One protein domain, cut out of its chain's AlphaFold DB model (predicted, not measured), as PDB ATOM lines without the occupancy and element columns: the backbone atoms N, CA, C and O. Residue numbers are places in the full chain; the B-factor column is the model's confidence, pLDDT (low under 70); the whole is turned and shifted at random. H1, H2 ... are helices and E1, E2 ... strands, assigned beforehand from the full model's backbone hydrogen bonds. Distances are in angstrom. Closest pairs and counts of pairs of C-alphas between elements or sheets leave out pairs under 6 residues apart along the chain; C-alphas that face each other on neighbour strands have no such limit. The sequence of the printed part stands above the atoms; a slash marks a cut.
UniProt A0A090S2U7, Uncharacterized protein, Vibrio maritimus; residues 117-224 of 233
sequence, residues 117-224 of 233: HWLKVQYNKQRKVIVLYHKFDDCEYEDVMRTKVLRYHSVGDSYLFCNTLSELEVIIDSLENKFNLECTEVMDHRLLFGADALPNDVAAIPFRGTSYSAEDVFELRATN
ATOM      1  N   HIS A 117     -36.250  -7.644  32.245       90.06
ATOM      2  CA  HIS A 117     -35.575  -6.811  33.231       90.06
ATOM      3  C   HIS A 117     -34.095  -7.159  33.398       90.06
ATOM      4  O   HIS A 117     -33.412  -6.495  34.179       90.06
ATOM      5  N   TRP A 118     -33.586  -8.181  32.708       93.94
ATOM      6  CA  TRP A 118     -32.173  -8.538  32.761       93.94
ATOM      7  C   TRP A 118     -31.321  -7.470  32.083       93.94
ATOM      8  O   TRP A 118     -31.652  -6.985  31.004       93.94
ATOM      9  N   LEU A 119     -30.224  -7.099  32.738       93.88
ATOM     10  CA  LEU A 119     -29.332  -6.043  32.269       93.88
ATOM     11  C   LEU A 119     -28.045  -6.642  31.719       93.88
ATOM     12  O   LEU A 119     -27.743  -6.490  30.541       93.88
ATOM     13  N   LYS A 120     -27.296  -7.335  32.578       95.00
ATOM     14  CA  LYS A 120     -26.031  -7.978  32.220       95.00
ATOM     15  C   LYS A 120     -25.610  -9.000  33.262       95.00
ATOM     16  O   LYS A 120     -26.194  -9.083  34.345       95.00
ATOM     17  N   VAL A 121     -24.560  -9.739  32.942       96.38
ATOM     18  CA  VAL A 121     -24.022 -10.811  33.769       96.38
ATOM     19  C   VAL A 121     -22.535 -10.595  34.003       96.38
ATOM     20  O   VAL A 121     -21.766 -10.328  33.082       96.38
ATOM     21  N   GLN A 122     -22.108 -10.771  35.246       96.88
ATOM     22  CA  GLN A 122     -20.698 -10.931  35.581       96.88
ATOM     23  C   GLN A 122     -20.475 -12.282  36.239       96.88
ATOM     24  O   GLN A 122     -21.354 -12.795  36.924       96.88
ATOM     25  N   TYR A 123     -19.308 -12.883  36.048       97.06
ATOM     26  CA  TYR A 123     -19.018 -14.182  36.645       97.06
ATOM     27  C   TYR A 123     -17.558 -14.326  37.045       97.06
ATOM     28  O   TYR A 123     -16.680 -13.620  36.557       97.06
ATOM     29  N   ASN A 124     -17.287 -15.279  37.933       97.38
ATOM     30  CA  ASN A 124     -15.933 -15.655  38.315       97.38
ATOM     31  C   ASN A 124     -15.809 -17.180  38.340       97.38
ATOM     32  O   ASN A 124     -16.461 -17.860  39.139       97.38
ATOM     33  N   LYS A 125     -14.933 -17.720  37.485       96.06
ATOM     34  CA  LYS A 125     -14.713 -19.168  37.362       96.06
ATOM     35  C   LYS A 125     -14.099 -19.783  38.618       96.06
ATOM     36  O   LYS A 125     -14.488 -20.880  39.012       96.06
ATOM     37  N   GLN A 126     -13.186 -19.076  39.291       93.88
ATOM     38  CA  GLN A 126     -12.508 -19.576  40.495       93.88
ATOM     39  C   GLN A 126     -13.489 -19.819  41.652       93.88
ATOM     40  O   GLN A 126     -13.395 -20.817  42.366       93.88
ATOM     41  N   ARG A 127     -14.440 -18.902  41.845       93.81
ATOM     42  CA  ARG A 127     -15.477 -18.965  42.881       93.81
ATOM     43  C   ARG A 127     -16.751 -19.654  42.406       93.81
ATOM     44  O   ARG A 127     -17.608 -19.916  43.243       93.81
ATOM     45  N   LYS A 128     -16.848 -19.980  41.112       95.94
ATOM     46  CA  LYS A 128     -18.010 -20.614  40.474       95.94
ATOM     47  C   LYS A 128     -19.301 -19.840  40.757       95.94
ATOM     48  O   LYS A 128     -20.310 -20.418  41.154       95.94
ATOM     49  N   VAL A 129     -19.230 -18.520  40.617       95.44
ATOM     50  CA  VAL A 129     -20.340 -17.607  40.905       95.44
ATOM     51  C   VAL A 129     -20.685 -16.796  39.669       95.44
ATOM     52  O   VAL A 129     -19.796 -16.381  38.924       95.44
ATOM     53  N   ILE A 130     -21.981 -16.575  39.483       96.00
ATOM     54  CA  ILE A 130     -22.561 -15.715  38.460       96.00
ATOM     55  C   ILE A 130     -23.402 -14.665  39.187       96.00
ATOM     56  O   ILE A 130     -24.173 -14.997  40.086       96.00
ATOM     57  N   VAL A 131     -23.246 -13.407  38.804       95.06
ATOM     58  CA  VAL A 131     -24.032 -12.268  39.270       95.06
ATOM     59  C   VAL A 131     -24.863 -11.789  38.093       95.06
ATOM     60  O   VAL A 131     -24.320 -11.333  37.085       95.06
ATOM     61  N   LEU A 132     -26.178 -11.935  38.204       94.94
ATOM     62  CA  LEU A 132     -27.130 -11.418  37.235       94.94
ATOM     63  C   LEU A 132     -27.646 -10.074  37.735       94.94
ATOM     64  O   LEU A 132     -28.349 -10.026  38.744       94.94
ATOM     65  N   TYR A 133     -27.338  -9.002  37.011       94.00
ATOM     66  CA  TYR A 133     -27.886  -7.681  37.287       94.00
ATOM     67  C   TYR A 133     -29.224  -7.529  36.577       94.00
ATOM     68  O   TYR A 133     -29.343  -7.820  35.382       94.00
ATOM     69  N   HIS A 134     -30.234  -7.067  37.303       92.44
ATOM     70  CA  HIS A 134     -31.577  -6.913  36.768       92.44
ATOM     71  C   HIS A 134     -32.322  -5.756  37.430       92.44
ATOM     72  O   HIS A 134     -32.037  -5.361  38.560       92.44
ATOM     73  N   LYS A 135     -33.321  -5.232  36.723       90.94
ATOM     74  CA  LYS A 135     -34.324  -4.351  37.320       90.94
ATOM     75  C   LYS A 135     -35.269  -5.174  38.194       90.94
ATOM     76  O   LYS A 135     -35.504  -6.360  37.938       90.94
ATOM     77  N   PHE A 136     -35.815  -4.553  39.223       86.62
ATOM     78  CA  PHE A 136     -36.869  -5.126  40.045       86.62
ATOM     79  C   PHE A 136     -37.894  -4.054  40.425       86.62
ATOM     80  O   PHE A 136     -37.630  -2.856  40.299       86.62
ATOM     81  N   ASP A 137     -39.065  -4.521  40.842       86.56
ATOM     82  CA  ASP A 137     -40.164  -3.745  41.409       86.56
ATOM     83  C   ASP A 137     -40.426  -4.321  42.801       86.56
ATOM     84  O   ASP A 137     -40.571  -5.540  42.938       86.56
ATOM     85  N   ASP A 138     -40.403  -3.467  43.815       86.44
ATOM     86  CA  ASP A 138     -40.585  -3.851  45.208       86.44
ATOM     87  C   ASP A 138     -41.576  -2.919  45.908       86.44
ATOM     88  O   ASP A 138     -41.841  -1.791  45.484       86.44
ATOM     89  N   CYS A 139     -42.159  -3.424  46.986       88.31
ATOM     90  CA  CYS A 139     -43.168  -2.742  47.767       88.31
ATOM     91  C   CYS A 139     -42.940  -3.030  49.251       88.31
ATOM     92  O   CYS A 139     -43.144  -4.152  49.722       88.31
ATOM     93  N   GLU A 140     -42.542  -2.004  49.999       90.94
ATOM     94  CA  GLU A 140     -42.178  -2.120  51.408       90.94
ATOM     95  C   GLU A 140     -42.811  -1.025  52.271       90.94
ATOM     96  O   GLU A 140     -43.273   0.006  51.785       90.94
ATOM     97  N   TYR A 141     -42.859  -1.255  53.583       93.00
ATOM     98  CA  TYR A 141     -43.296  -0.226  54.526       93.00
ATOM     99  C   TYR A 141     -42.144   0.738  54.812       93.00
ATOM    100  O   TYR A 141     -41.069   0.297  55.213       93.00
ATOM    101  N   GLU A 142     -42.385   2.044  54.684       89.88
ATOM    102  CA  GLU A 142     -41.365   3.070  54.968       89.88
ATOM    103  C   GLU A 142     -41.119   3.253  56.468       89.88
ATOM    104  O   GLU A 142     -40.047   3.680  56.895       89.88
ATOM    105  N   ASP A 143     -42.133   2.966  57.283       89.50
ATOM    106  CA  ASP A 143     -42.123   3.227  58.710       89.50
ATOM    107  C   ASP A 143     -42.463   1.985  59.536       89.50
ATOM    108  O   ASP A 143     -43.244   1.114  59.149       89.50
ATOM    109  N   VAL A 144     -41.906   1.932  60.749       90.69
ATOM    110  CA  VAL A 144     -42.139   0.837  61.707       90.69
ATOM    111  C   VAL A 144     -43.619   0.721  62.084       90.69
ATOM    112  O   VAL A 144     -44.096  -0.381  62.356       90.69
ATOM    113  N   MET A 145     -44.348   1.844  62.076       92.12
ATOM    114  CA  MET A 145     -45.785   1.885  62.362       92.12
ATOM    115  C   MET A 145     -46.638   1.443  61.166       92.12
ATOM    116  O   MET A 145     -47.846   1.279  61.326       92.12
ATOM    117  N   ARG A 146     -46.017   1.174  60.006       91.69
ATOM    118  CA  ARG A 146     -46.649   0.684  58.775       91.69
ATOM    119  C   ARG A 146     -47.783   1.580  58.288       91.69
ATOM    120  O   ARG A 146     -48.806   1.095  57.812       91.69
ATOM    121  N   THR A 147     -47.604   2.884  58.439       93.19
ATOM    122  CA  THR A 147     -48.574   3.898  58.016       93.19
ATOM    123  C   THR A 147     -48.406   4.282  56.552       93.19
ATOM    124  O   THR A 147     -49.363   4.749  55.932       93.19
ATOM    125  N   LYS A 148     -47.219   4.050  55.983       93.88
ATOM    126  CA  LYS A 148     -46.898   4.317  54.584       93.88
ATOM    127  C   LYS A 148     -46.260   3.117  53.906       93.88
ATOM    128  O   LYS A 148     -45.497   2.363  54.509       93.88
ATOM    129  N   VAL A 149     -46.573   2.978  52.627       92.50
ATOM    130  CA  VAL A 149     -46.060   1.938  51.743       92.50
ATOM    131  C   VAL A 149     -45.338   2.614  50.586       92.50
ATOM    132  O   VAL A 149     -45.950   3.381  49.845       92.50
ATOM    133  N   LEU A 150     -44.053   2.329  50.421       91.12
ATOM    134  CA  LEU A 150     -43.264   2.733  49.267       91.12
ATOM    135  C   LEU A 150     -43.306   1.610  48.241       91.12
ATOM    136  O   LEU A 150     -42.867   0.498  48.524       91.12
ATOM    137  N   ARG A 151     -43.791   1.917  47.039       90.75
ATOM    138  CA  ARG A 151     -43.538   1.081  45.865       90.75
ATOM    139  C   ARG A 151     -42.435   1.727  45.051       90.75
ATOM    140  O   ARG A 151     -42.491   2.933  44.791       90.75
ATOM    141  N   TYR A 152     -41.448   0.943  44.651       88.00
ATOM    142  CA  TYR A 152     -40.339   1.455  43.875       88.00
ATOM    143  C   TYR A 152     -39.770   0.434  42.905       88.00
ATOM    144  O   TYR A 152     -39.728  -0.766  43.147       88.00
ATOM    145  N   HIS A 153     -39.239   0.971  41.820       87.62
ATOM    146  CA  HIS A 153     -38.448   0.273  40.844       87.62
ATOM    147  C   HIS A 153     -36.988   0.687  40.999       87.62
ATOM    148  O   HIS A 153     -36.647   1.876  41.043       87.62
ATOM    149  N   SER A 154     -36.123  -0.315  41.076       88.81
ATOM    150  CA  SER A 154     -34.682  -0.118  41.167       88.81
ATOM    151  C   SER A 154     -33.943  -1.223  40.420       88.81
ATOM    152  O   SER A 154     -34.534  -2.059  39.731       88.81
ATOM    153  N   VAL A 155     -32.625  -1.203  40.545       90.31
ATOM    154  CA  VAL A 155     -31.714  -2.225  40.049       90.31
ATOM    155  C   VAL A 155     -31.100  -2.979  41.210       90.31
ATOM    156  O   VAL A 155     -30.849  -2.417  42.274       90.31
ATOM    157  N   GLY A 156     -30.856  -4.262  40.989       89.00
ATOM    158  CA  GLY A 156     -30.215  -5.133  41.955       89.00
ATOM    159  C   GLY A 156     -29.523  -6.295  41.271       89.00
ATOM    160  O   GLY A 156     -29.401  -6.357  40.043       89.00
ATOM    161  N   ASP A 157     -29.068  -7.214  42.102       90.75
ATOM    162  CA  ASP A 157     -28.249  -8.345  41.726       90.75
ATOM    163  C   ASP A 157     -28.787  -9.646  42.328       90.75
ATOM    164  O   ASP A 157     -29.199  -9.725  43.485       90.75
ATOM    165  N   SER A 158     -28.767 -10.698  41.515       90.50
ATOM    166  CA  SER A 158     -29.058 -12.064  41.937       90.50
ATOM    167  C   SER A 158     -27.821 -12.930  41.746       90.50
ATOM    168  O   SER A 158     -27.285 -13.044  40.642       90.50
ATOM    169  N   TYR A 159     -27.389 -13.583  42.823       91.50
ATOM    170  CA  TYR A 159     -26.255 -14.502  42.802       91.50
ATOM    171  C   TYR A 159     -26.699 -15.918  42.470       91.50
ATOM    172  O   TYR A 159     -27.598 -16.455  43.117       91.50
ATOM    173  N   LEU A 160     -26.006 -16.551  41.529       92.88
ATOM    174  CA  LEU A 160     -26.095 -17.976  41.261       92.88
ATOM    175  C   LEU A 160     -24.760 -18.621  41.625       92.88
ATOM    176  O   LEU A 160     -23.703 -18.246  41.115       92.88
ATOM    177  N   PHE A 161     -24.818 -19.610  42.512       92.00
ATOM    178  CA  PHE A 161     -23.656 -20.390  42.928       92.00
ATOM    179  C   PHE A 161     -23.691 -21.751  42.240       92.00
ATOM    180  O   PHE A 161     -24.629 -22.523  42.445       92.00
ATOM    181  N   CYS A 162     -22.666 -22.040  41.443       92.25
ATOM    182  CA  CYS A 162     -22.533 -23.293  40.711       92.25
ATOM    183  C   CYS A 162     -21.687 -24.291  41.510       92.25
ATOM    184  O   CYS A 162     -20.663 -23.950  42.115       92.25
ATOM    185  N   ASN A 163     -22.072 -25.564  41.476       90.81
ATOM    186  CA  ASN A 163     -21.325 -26.626  42.141       90.81
ATOM    187  C   ASN A 163     -20.026 -26.931  41.393       90.81
ATOM    188  O   ASN A 163     -18.982 -27.163  42.015       90.81
ATOM    189  N   THR A 164     -20.068 -26.890  40.058       94.81
ATOM    190  CA  THR A 164     -18.939 -27.231  39.181       94.81
ATOM    191  C   THR A 164     -18.636 -26.122  38.174       94.81
ATOM    192  O   THR A 164     -19.478 -25.273  37.899       94.81
ATOM    193  N   LEU A 165     -17.418 -26.132  37.620       96.44
ATOM    194  CA  LEU A 165     -17.041 -25.206  36.549       96.44
ATOM    195  C   LEU A 165     -17.842 -25.474  35.266       96.44
ATOM    196  O   LEU A 165     -18.323 -24.535  34.652       96.44
ATOM    197  N   SER A 166     -18.047 -26.746  34.915       96.50
ATOM    198  CA  SER A 166     -18.836 -27.124  33.737       96.50
ATOM    199  C   SER A 166     -20.285 -26.636  33.835       96.50
ATOM    200  O   SER A 166     -20.831 -26.144  32.856       96.50
ATOM    201  N   GLU A 167     -20.897 -26.710  35.022       95.56
ATOM    202  CA  GLU A 167     -22.231 -26.143  35.259       95.56
ATOM    203  C   GLU A 167     -22.252 -24.626  35.037       95.56
ATOM    204  O   GLU A 167     -23.161 -24.123  34.382       95.56
ATOM    205  N   LEU A 168     -21.239 -23.905  35.534       96.44
ATOM    206  CA  LEU A 168     -21.108 -22.469  35.290       96.44
ATOM    207  C   LEU A 168     -21.000 -22.170  33.793       96.44
ATOM    208  O   LEU A 168     -21.718 -21.309  33.301       96.44
ATOM    209  N   GLU A 169     -20.136 -22.882  33.072       96.62
ATOM    210  CA  GLU A 169     -19.914 -22.666  31.638       96.62
ATOM    211  C   GLU A 169     -21.183 -22.915  30.819       96.62
ATOM    212  O   GLU A 169     -21.500 -22.116  29.946       96.62
ATOM    213  N   VAL A 170     -21.959 -23.953  31.149       95.81
ATOM    214  CA  VAL A 170     -23.257 -24.225  30.507       95.81
ATOM    215  C   VAL A 170     -24.263 -23.100  30.765       95.81
ATOM    216  O   VAL A 170     -25.013 -22.717  29.868       95.81
ATOM    217  N   ILE A 171     -24.302 -22.563  31.986       95.56
ATOM    218  CA  ILE A 171     -25.208 -21.457  32.316       95.56
ATOM    219  C   ILE A 171     -24.786 -20.183  31.578       95.56
ATOM    220  O   ILE A 171     -25.647 -19.515  31.008       95.56
ATOM    221  N   ILE A 172     -23.490 -19.861  31.554       96.94
ATOM    222  CA  ILE A 172     -22.961 -18.698  30.828       96.94
ATOM    223  C   ILE A 172     -23.233 -18.818  29.329       96.94
ATOM    224  O   ILE A 172     -23.766 -17.877  28.754       96.94
ATOM    225  N   ASP A 173     -22.980 -19.981  28.727       96.25
ATOM    226  CA  ASP A 173     -23.303 -20.245  27.321       96.25
ATOM    227  C   ASP A 173     -24.792 -20.009  27.028       96.25
ATOM    228  O   ASP A 173     -25.147 -19.372  26.039       96.25
ATOM    229  N   SER A 174     -25.685 -20.432  27.928       94.31
ATOM    230  CA  SER A 174     -27.116 -20.158  27.783       94.31
ATOM    231  C   SER A 174     -27.439 -18.661  27.891       94.31
ATOM    232  O   SER A 174     -28.191 -18.133  27.069       94.31
ATOM    233  N   LEU A 175     -26.877 -17.954  28.873       95.12
ATOM    234  CA  LEU A 175     -27.088 -16.513  29.064       95.12
ATOM    235  C   LEU A 175     -26.585 -15.701  27.865       95.12
ATOM    236  O   LEU A 175     -27.302 -14.831  27.372       95.12
ATOM    237  N   GLU A 176     -25.411 -16.038  27.347       95.56
ATOM    238  CA  GLU A 176     -24.789 -15.363  26.210       95.56
ATOM    239  C   GLU A 176     -25.475 -15.732  24.887       95.56
ATOM    240  O   GLU A 176     -25.991 -14.860  24.195       95.56
ATOM    241  N   ASN A 177     -25.578 -17.020  24.553       95.25
ATOM    242  CA  ASN A 177     -26.008 -17.451  23.218       95.25
ATOM    243  C   ASN A 177     -27.527 -17.584  23.066       95.25
ATOM    244  O   ASN A 177     -28.072 -17.274  22.007       95.25
ATOM    245  N   LYS A 178     -28.239 -18.050  24.101       93.44
ATOM    246  CA  LYS A 178     -29.704 -18.211  24.033       93.44
ATOM    247  C   LYS A 178     -30.427 -16.921  24.410       93.44
ATOM    248  O   LYS A 178     -31.432 -16.572  23.787       93.44
ATOM    249  N   PHE A 179     -29.952 -16.238  25.448       92.25
ATOM    250  CA  PHE A 179     -30.623 -15.054  25.983       92.25
ATOM    251  C   PHE A 179     -30.025 -13.728  25.503       92.25
ATOM    252  O   PHE A 179     -30.688 -12.706  25.681       92.25
ATOM    253  N   ASN A 180     -28.876 -13.754  24.814       94.06
ATOM    254  CA  ASN A 180     -28.202 -12.580  24.256       94.06
ATOM    255  C   ASN A 180     -27.843 -11.536  25.328       94.06
ATOM    256  O   ASN A 180     -28.044 -10.336  25.132       94.06
ATOM    257  N   LEU A 181     -27.359 -12.005  26.483       94.44
ATOM    258  CA  LEU A 181     -26.857 -11.159  27.564       94.44
ATOM    259  C   LEU A 181     -25.346 -10.968  27.470       94.44
ATOM    260  O   LEU A 181     -24.600 -11.907  27.198       94.44
ATOM    261  N   GLU A 182     -24.892  -9.761  27.799       94.81
ATOM    262  CA  GLU A 182     -23.473  -9.483  27.997       94.81
ATOM    263  C   GLU A 182     -22.967 -10.232  29.239       94.81
ATOM    264  O   GLU A 182     -23.422  -9.970  30.356       94.81
ATOM    265  N   CYS A 183     -22.027 -11.160  29.039       96.62
ATOM    266  CA  CYS A 183     -21.396 -11.941  30.097       96.62
ATOM    267  C   CYS A 183     -19.912 -11.566  30.227       96.62
ATOM    268  O   CYS A 183     -19.120 -11.827  29.324       96.62
ATOM    269  N   THR A 184     -19.502 -11.004  31.365       96.62
ATOM    270  CA  THR A 184     -18.103 -10.598  31.599       96.62
ATOM    271  C   THR A 184     -17.451 -11.405  32.720       96.62
ATOM    272  O   THR A 184     -17.974 -11.477  33.834       96.62
ATOM    273  N   GLU A 185     -16.268 -11.969  32.465       97.25
ATOM    274  CA  GLU A 185     -15.464 -12.594  33.519       97.25
ATOM    275  C   GLU A 185     -14.763 -11.527  34.376       97.25
ATOM    276  O   GLU A 185     -14.045 -10.666  33.866       97.25
ATOM    277  N   VAL A 186     -14.934 -11.606  35.694       95.56
ATOM    278  CA  VAL A 186     -14.296 -10.729  36.678       95.56
ATOM    279  C   VAL A 186     -13.292 -11.543  37.481       95.56
ATOM    280  O   VAL A 186     -13.667 -12.422  38.256       95.56
ATOM    281  N   MET A 187     -12.001 -11.246  37.318       94.31
ATOM    282  CA  MET A 187     -10.920 -12.012  37.955       94.31
ATOM    283  C   MET A 187     -10.864 -11.812  39.475       94.31
ATOM    284  O   MET A 187     -10.714 -12.784  40.220       94.31
ATOM    285  N   ASP A 188     -11.012 -10.572  39.950       92.94
ATOM    286  CA  ASP A 188     -11.088 -10.294  41.384       92.94
ATOM    287  C   ASP A 188     -12.516 -10.501  41.892       92.94
ATOM    288  O   ASP A 188     -13.378  -9.631  41.785       92.94
ATOM    289  N   HIS A 189     -12.756 -11.669  42.483       89.75
ATOM    290  CA  HIS A 189     -14.053 -12.017  43.054       89.75
ATOM    291  C   HIS A 189     -14.553 -11.038  44.122       89.75
ATOM    292  O   HIS A 189     -15.749 -11.027  44.389       89.75
ATOM    293  N   ARG A 190     -13.685 -10.239  44.757       89.88
ATOM    294  CA  ARG A 190     -14.115  -9.253  45.759       89.88
ATOM    295  C   ARG A 190     -14.961  -8.147  45.145       89.88
ATOM    296  O   ARG A 190     -15.801  -7.597  45.838       89.88
ATOM    297  N   LEU A 191     -14.773  -7.873  43.857       89.88
ATOM    298  CA  LEU A 191     -15.565  -6.895  43.115       89.88
ATOM    299  C   LEU A 191     -16.985  -7.385  42.820       89.88
ATOM    300  O   LEU A 191     -17.824  -6.586  42.433       89.88
ATOM    301  N   LEU A 192     -17.253  -8.684  42.993       90.19
ATOM    302  CA  LEU A 192     -18.578  -9.258  42.786       90.19
ATOM    303  C   LEU A 192     -19.458  -9.197  44.033       90.19
ATOM    304  O   LEU A 192     -20.628  -9.520  43.924       90.19
ATOM    305  N   PHE A 193     -18.923  -8.855  45.208       88.94
ATOM    306  CA  PHE A 193     -19.675  -8.907  46.462       88.94
ATOM    307  C   PHE A 193     -19.564  -7.593  47.232       88.94
ATOM    308  O   PHE A 193     -18.475  -7.053  47.398       88.94
ATOM    309  N   GLY A 194     -20.681  -7.145  47.803       80.94
ATOM    310  CA  GLY A 194     -20.733  -5.980  48.686       80.94
ATOM    311  C   GLY A 194     -21.664  -4.887  48.171       80.94
ATOM    312  O   GLY A 194     -22.170  -4.961  47.059       80.94
ATOM    313  N   ALA A 195     -21.890  -3.868  49.001       70.94
ATOM    314  CA  ALA A 195     -22.794  -2.764  48.673       70.94
ATOM    315  C   ALA A 195     -22.310  -1.930  47.471       70.94
ATOM    316  O   ALA A 195     -23.126  -1.439  46.698       70.94
ATOM    317  N   ASP A 196     -20.991  -1.838  47.280       76.44
ATOM    318  CA  ASP A 196     -20.363  -1.077  46.194       76.44
ATOM    319  C   ASP A 196     -20.047  -1.946  44.960       76.44
ATOM    320  O   ASP A 196     -19.342  -1.509  44.054       76.44
ATOM    321  N   ALA A 197     -20.526  -3.197  44.927       82.38
ATOM    322  CA  ALA A 197     -20.242  -4.136  43.842       82.38
ATOM    323  C   ALA A 197     -21.073  -3.873  42.574       82.38
ATOM    324  O   ALA A 197     -20.819  -4.491  41.541       82.38
ATOM    325  N   LEU A 198     -22.054  -2.960  42.623       87.56
ATOM    326  CA  LEU A 198     -22.834  -2.613  41.440       87.56
ATOM    327  C   LEU A 198     -21.944  -1.928  40.388       87.56
ATOM    328  O   LEU A 198     -21.322  -0.903  40.670       87.56
ATOM    329  N   PRO A 199     -21.929  -2.427  39.141       89.88
ATOM    330  CA  PRO A 199     -21.236  -1.766  38.048       89.88
ATOM    331  C   PRO A 199     -21.783  -0.355  37.803       89.88
ATOM    332  O   PRO A 199     -22.993  -0.145  37.861       89.88
ATOM    333  N   ASN A 200     -20.908   0.601  37.477       89.50
ATOM    334  CA  ASN A 200     -21.268   2.021  37.327       89.50
ATOM    335  C   ASN A 200     -22.436   2.272  36.360       89.50
ATOM    336  O   ASN A 200     -23.269   3.136  36.604       89.50
ATOM    337  N   ASP A 201     -22.493   1.530  35.259       89.94
ATOM    338  CA  ASP A 201     -23.562   1.596  34.262       89.94
ATOM    339  C   ASP A 201     -24.903   1.079  34.799       89.94
ATOM    340  O   ASP A 201     -25.944   1.653  34.493       89.94
ATOM    341  N   VAL A 202     -24.882   0.049  35.650       90.25
ATOM    342  CA  VAL A 202     -26.079  -0.447  36.344       90.25
ATOM    343  C   VAL A 202     -26.500   0.554  37.417       90.25
ATOM    344  O   VAL A 202     -27.663   0.935  37.470       90.25
ATOM    345  N   ALA A 203     -25.552   1.048  38.218       88.44
ATOM    346  CA  ALA A 203     -25.793   2.034  39.272       88.44
ATOM    347  C   ALA A 203     -26.292   3.393  38.742       88.44
ATOM    348  O   ALA A 203     -26.948   4.136  39.468       88.44
ATOM    349  N   ALA A 204     -26.004   3.724  37.479       89.62
ATOM    350  CA  ALA A 204     -26.500   4.935  36.831       89.62
ATOM    351  C   ALA A 204     -27.998   4.871  36.473       89.62
ATOM    352  O   ALA A 204     -28.590   5.904  36.146       89.62
ATOM    353  N   ILE A 205     -28.624   3.689  36.518       88.62
ATOM    354  CA  ILE A 205     -30.058   3.536  36.255       88.62
ATOM    355  C   ILE A 205     -30.841   4.184  37.410       88.62
ATOM    356  O   ILE A 205     -30.613   3.850  38.573       88.62
ATOM    357  N   PRO A 206     -31.770   5.115  37.127       84.38
ATOM    358  CA  PRO A 206     -32.423   5.890  38.172       84.38
ATOM    359  C   PRO A 206     -33.404   5.048  38.990       84.38
ATOM    360  O   PRO A 206     -34.256   4.356  38.433       84.38
ATOM    361  N   PHE A 207     -33.352   5.222  40.310       86.94
ATOM    362  CA  PHE A 207     -34.410   4.803  41.228       86.94
ATOM    363  C   PHE A 207     -35.710   5.564  40.931       86.94
ATOM    364  O   PHE A 207     -35.703   6.789  40.748       86.94
ATOM    365  N   ARG A 208     -36.839   4.853  40.914       86.81
ATOM    366  CA  ARG A 208     -38.177   5.428  40.728       86.81
ATOM    367  C   ARG A 208     -39.101   4.875  41.793       86.81
ATOM    368  O   ARG A 208     -39.349   3.684  41.802       86.81
ATOM    369  N   GLY A 209     -39.639   5.713  42.666       88.25
ATOM    370  CA  GLY A 209     -40.549   5.246  43.702       88.25
ATOM    371  C   GLY A 209     -41.532   6.312  44.128       88.25
ATOM    372  O   GLY A 209     -41.304   7.506  43.922       88.25
ATOM    373  N   THR A 210     -42.638   5.865  44.707       90.06
ATOM    374  CA  THR A 210     -43.636   6.751  45.289       90.06
ATOM    375  C   THR A 210     -44.281   6.109  46.509       90.06
ATOM    376  O   THR A 210     -44.425   4.885  46.591       90.06
ATOM    377  N   SER A 211     -44.638   6.956  47.466       91.50
ATOM    378  CA  SER A 211     -45.158   6.539  48.761       91.50
ATOM    379  C   SER A 211     -46.668   6.741  48.803       91.50
ATOM    380  O   SER A 211     -47.180   7.805  48.448       91.50
ATOM    381  N   TYR A 212     -47.371   5.729  49.288       91.44
ATOM    382  CA  TYR A 212     -48.819   5.689  49.450       91.44
ATOM    383  C   TYR A 212     -49.168   5.547  50.931       91.44
ATOM    384  O   TYR A 212     -48.378   5.006  51.711       91.44
ATOM    385  N   SER A 213     -50.351   6.005  51.342       93.56
ATOM    386  CA  SER A 213     -50.840   5.680  52.683       93.56
ATOM    387  C   SER A 213     -51.210   4.195  52.748       93.56
ATOM    388  O   SER A 213     -51.686   3.619  51.769       93.56
ATOM    389  N   ALA A 214     -50.997   3.552  53.894       92.19
ATOM    390  CA  ALA A 214     -51.362   2.148  54.054       92.19
ATOM    391  C   ALA A 214     -52.875   1.927  53.882       92.19
ATOM    392  O   ALA A 214     -53.276   0.902  53.336       92.19
ATOM    393  N   GLU A 215     -53.699   2.894  54.299       92.19
ATOM    394  CA  GLU A 215     -55.157   2.863  54.132       92.19
ATOM    395  C   GLU A 215     -55.544   2.761  52.651       92.19
ATOM    396  O   GLU A 215     -56.236   1.811  52.279       92.19
ATOM    397  N   ASP A 216     -54.995   3.628  51.790       90.69
ATOM    398  CA  ASP A 216     -55.249   3.589  50.341       90.69
ATOM    399  C   ASP A 216     -54.834   2.240  49.732       90.69
ATOM    400  O   ASP A 216     -55.535   1.664  48.897       90.69
ATOM    401  N   VAL A 217     -53.696   1.688  50.172       90.50
ATOM    402  CA  VAL A 217     -53.225   0.374  49.707       90.50
ATOM    403  C   VAL A 217     -54.178  -0.748  50.118       90.50
ATOM    404  O   VAL A 217     -54.432  -1.661  49.326       90.50
ATOM    405  N   PHE A 218     -54.728  -0.702  51.333       90.50
ATOM    406  CA  PHE A 218     -55.709  -1.691  51.781       90.50
ATOM    407  C   PHE A 218     -57.023  -1.591  51.002       90.50
ATOM    408  O   PHE A 218     -57.595  -2.632  50.669       90.50
ATOM    409  N   GLU A 219     -57.473  -0.385  50.655       92.75
ATOM    410  CA  GLU A 219     -58.659  -0.179  49.816       92.75
ATOM    411  C   GLU A 219     -58.459  -0.704  48.386       92.75
ATOM    412  O   GLU A 219     -59.300  -1.447  47.862       92.75
ATOM    413  N   LEU A 220     -57.310  -0.405  47.769       90.69
ATOM    414  CA  LEU A 220     -56.945  -0.942  46.453       90.69
ATOM    415  C   LEU A 220     -56.889  -2.472  46.480       90.69
ATOM    416  O   LEU A 220     -57.464  -3.143  45.622       90.69
ATOM    417  N   ARG A 221     -56.289  -3.050  47.524       89.12
ATOM    418  CA  ARG A 221     -56.252  -4.503  47.705       89.12
ATOM    419  C   ARG A 221     -57.651  -5.102  47.859       89.12
ATOM    420  O   ARG A 221     -57.916  -6.152  47.281       89.12
ATOM    421  N   ALA A 222     -58.541  -4.464  48.619       92.38
ATOM    422  CA  ALA A 222     -59.913  -4.938  48.813       92.38
ATOM    423  C   ALA A 222     -60.721  -4.950  47.504       92.38
ATOM    424  O   ALA A 222     -61.605  -5.788  47.328       92.38
ATOM    425  N   THR A 223     -60.385  -4.058  46.572       92.56
ATOM    426  CA  THR A 223     -60.999  -3.970  45.241       92.56
ATOM    427  C   THR A 223     -60.248  -4.763  44.162       92.56
ATOM    428  O   THR A 223     -60.652  -4.737  43.002       92.56
ATOM    429  N   ASN A 224     -59.192  -5.507  44.527       89.81
ATOM    430  CA  ASN A 224     -58.251  -6.159  43.601       89.81
ATOM    431  C   ASN A 224     -57.668  -5.201  42.542       89.81
ATOM    432  O   ASN A 224     -57.302  -5.627  41.446       89.81
TER     433      ASN A 224
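Overview. This is residues 117 to 224 of the 233 residues of an uncharacterized protein of Vibrio maritimus (UniProt A0A090S2U7). A long hairpin, E2 and E3, bends partway and gives a curled, twisted sheet its length; at one end E1 and E4 widen it, with H1 over one face and short H2 over the other. At the far end E5 joins E3, and residues 218 to 224, of which 218 to 222 belong to H4, stick out. The printed part has 108 residues, with four named helices and five named strands in the order E1 E2 E3 H1 E4 H2 H3 E5 H4; the mixed sheet runs E4 E1 E2 E3 E5, and the class is mixed. It is loose, with a radius of gyration of the C-alphas of 18.0 A, and spans 51 by 28 by 25 A.

Along the chain. Find C-alpha 118 at (-32.173, -8.538, 32.761), where E1 begins; it runs 18.6 A to residue 124. E2, residues 129 to 141, covers 31.9 A and bends by 73 degrees at residue 135; E3, residues 148 to 161, covers 35.9 A and bends by 68 degrees at residue 153. Next come H1, residues 165 to 178, 19.1 A; E4, 183 to 185; H2, 189 to 192; H3, 200 to 203; and E5, 208 to 213, 17.4 A. H4, residues 214 to 222, ends at (-59.913, -4.938, 48.813).

Arrangement. E1, E2 and E3 form a meander, each strand the antiparallel neighbour of the one before: look at N 122 and O 131, 2.9 A, and N 136 and O 154, 2.8 A. E5 is antiparallel to E3, with N 153 and O 208 at 2.7 A; E4 is parallel to E1, with N 184 and O 121 at 2.9 A. E3, H1 and E4 make a split strand-helix-strand unit, two strands running the same way with E1 and E2 between them, its crossover right-handed. H1 lies over E1 and E2 at a height over the sheet of 9.8 A; its closest C-alphas to E4 are Glu 176 and Cys 183, 6.2 A. H2 is on the opposite face, 8.7 A high, only just over E1, with 3 C-alphas falling on it. H3 only grazes the sheet with residues 201 to 203, H4 with 214 to 217. In H1 and H4 every O i to N i+4 pair is within hydrogen-bond range; H2 and H3 are too short for one.

Size, cuts and confidence. The two farthest C-alphas, Ser 166 and Glu 215, are 51.3 A apart. The printed part has no cut and no long link; its mean pLDDT is 91.7, and no printed residue is under 70.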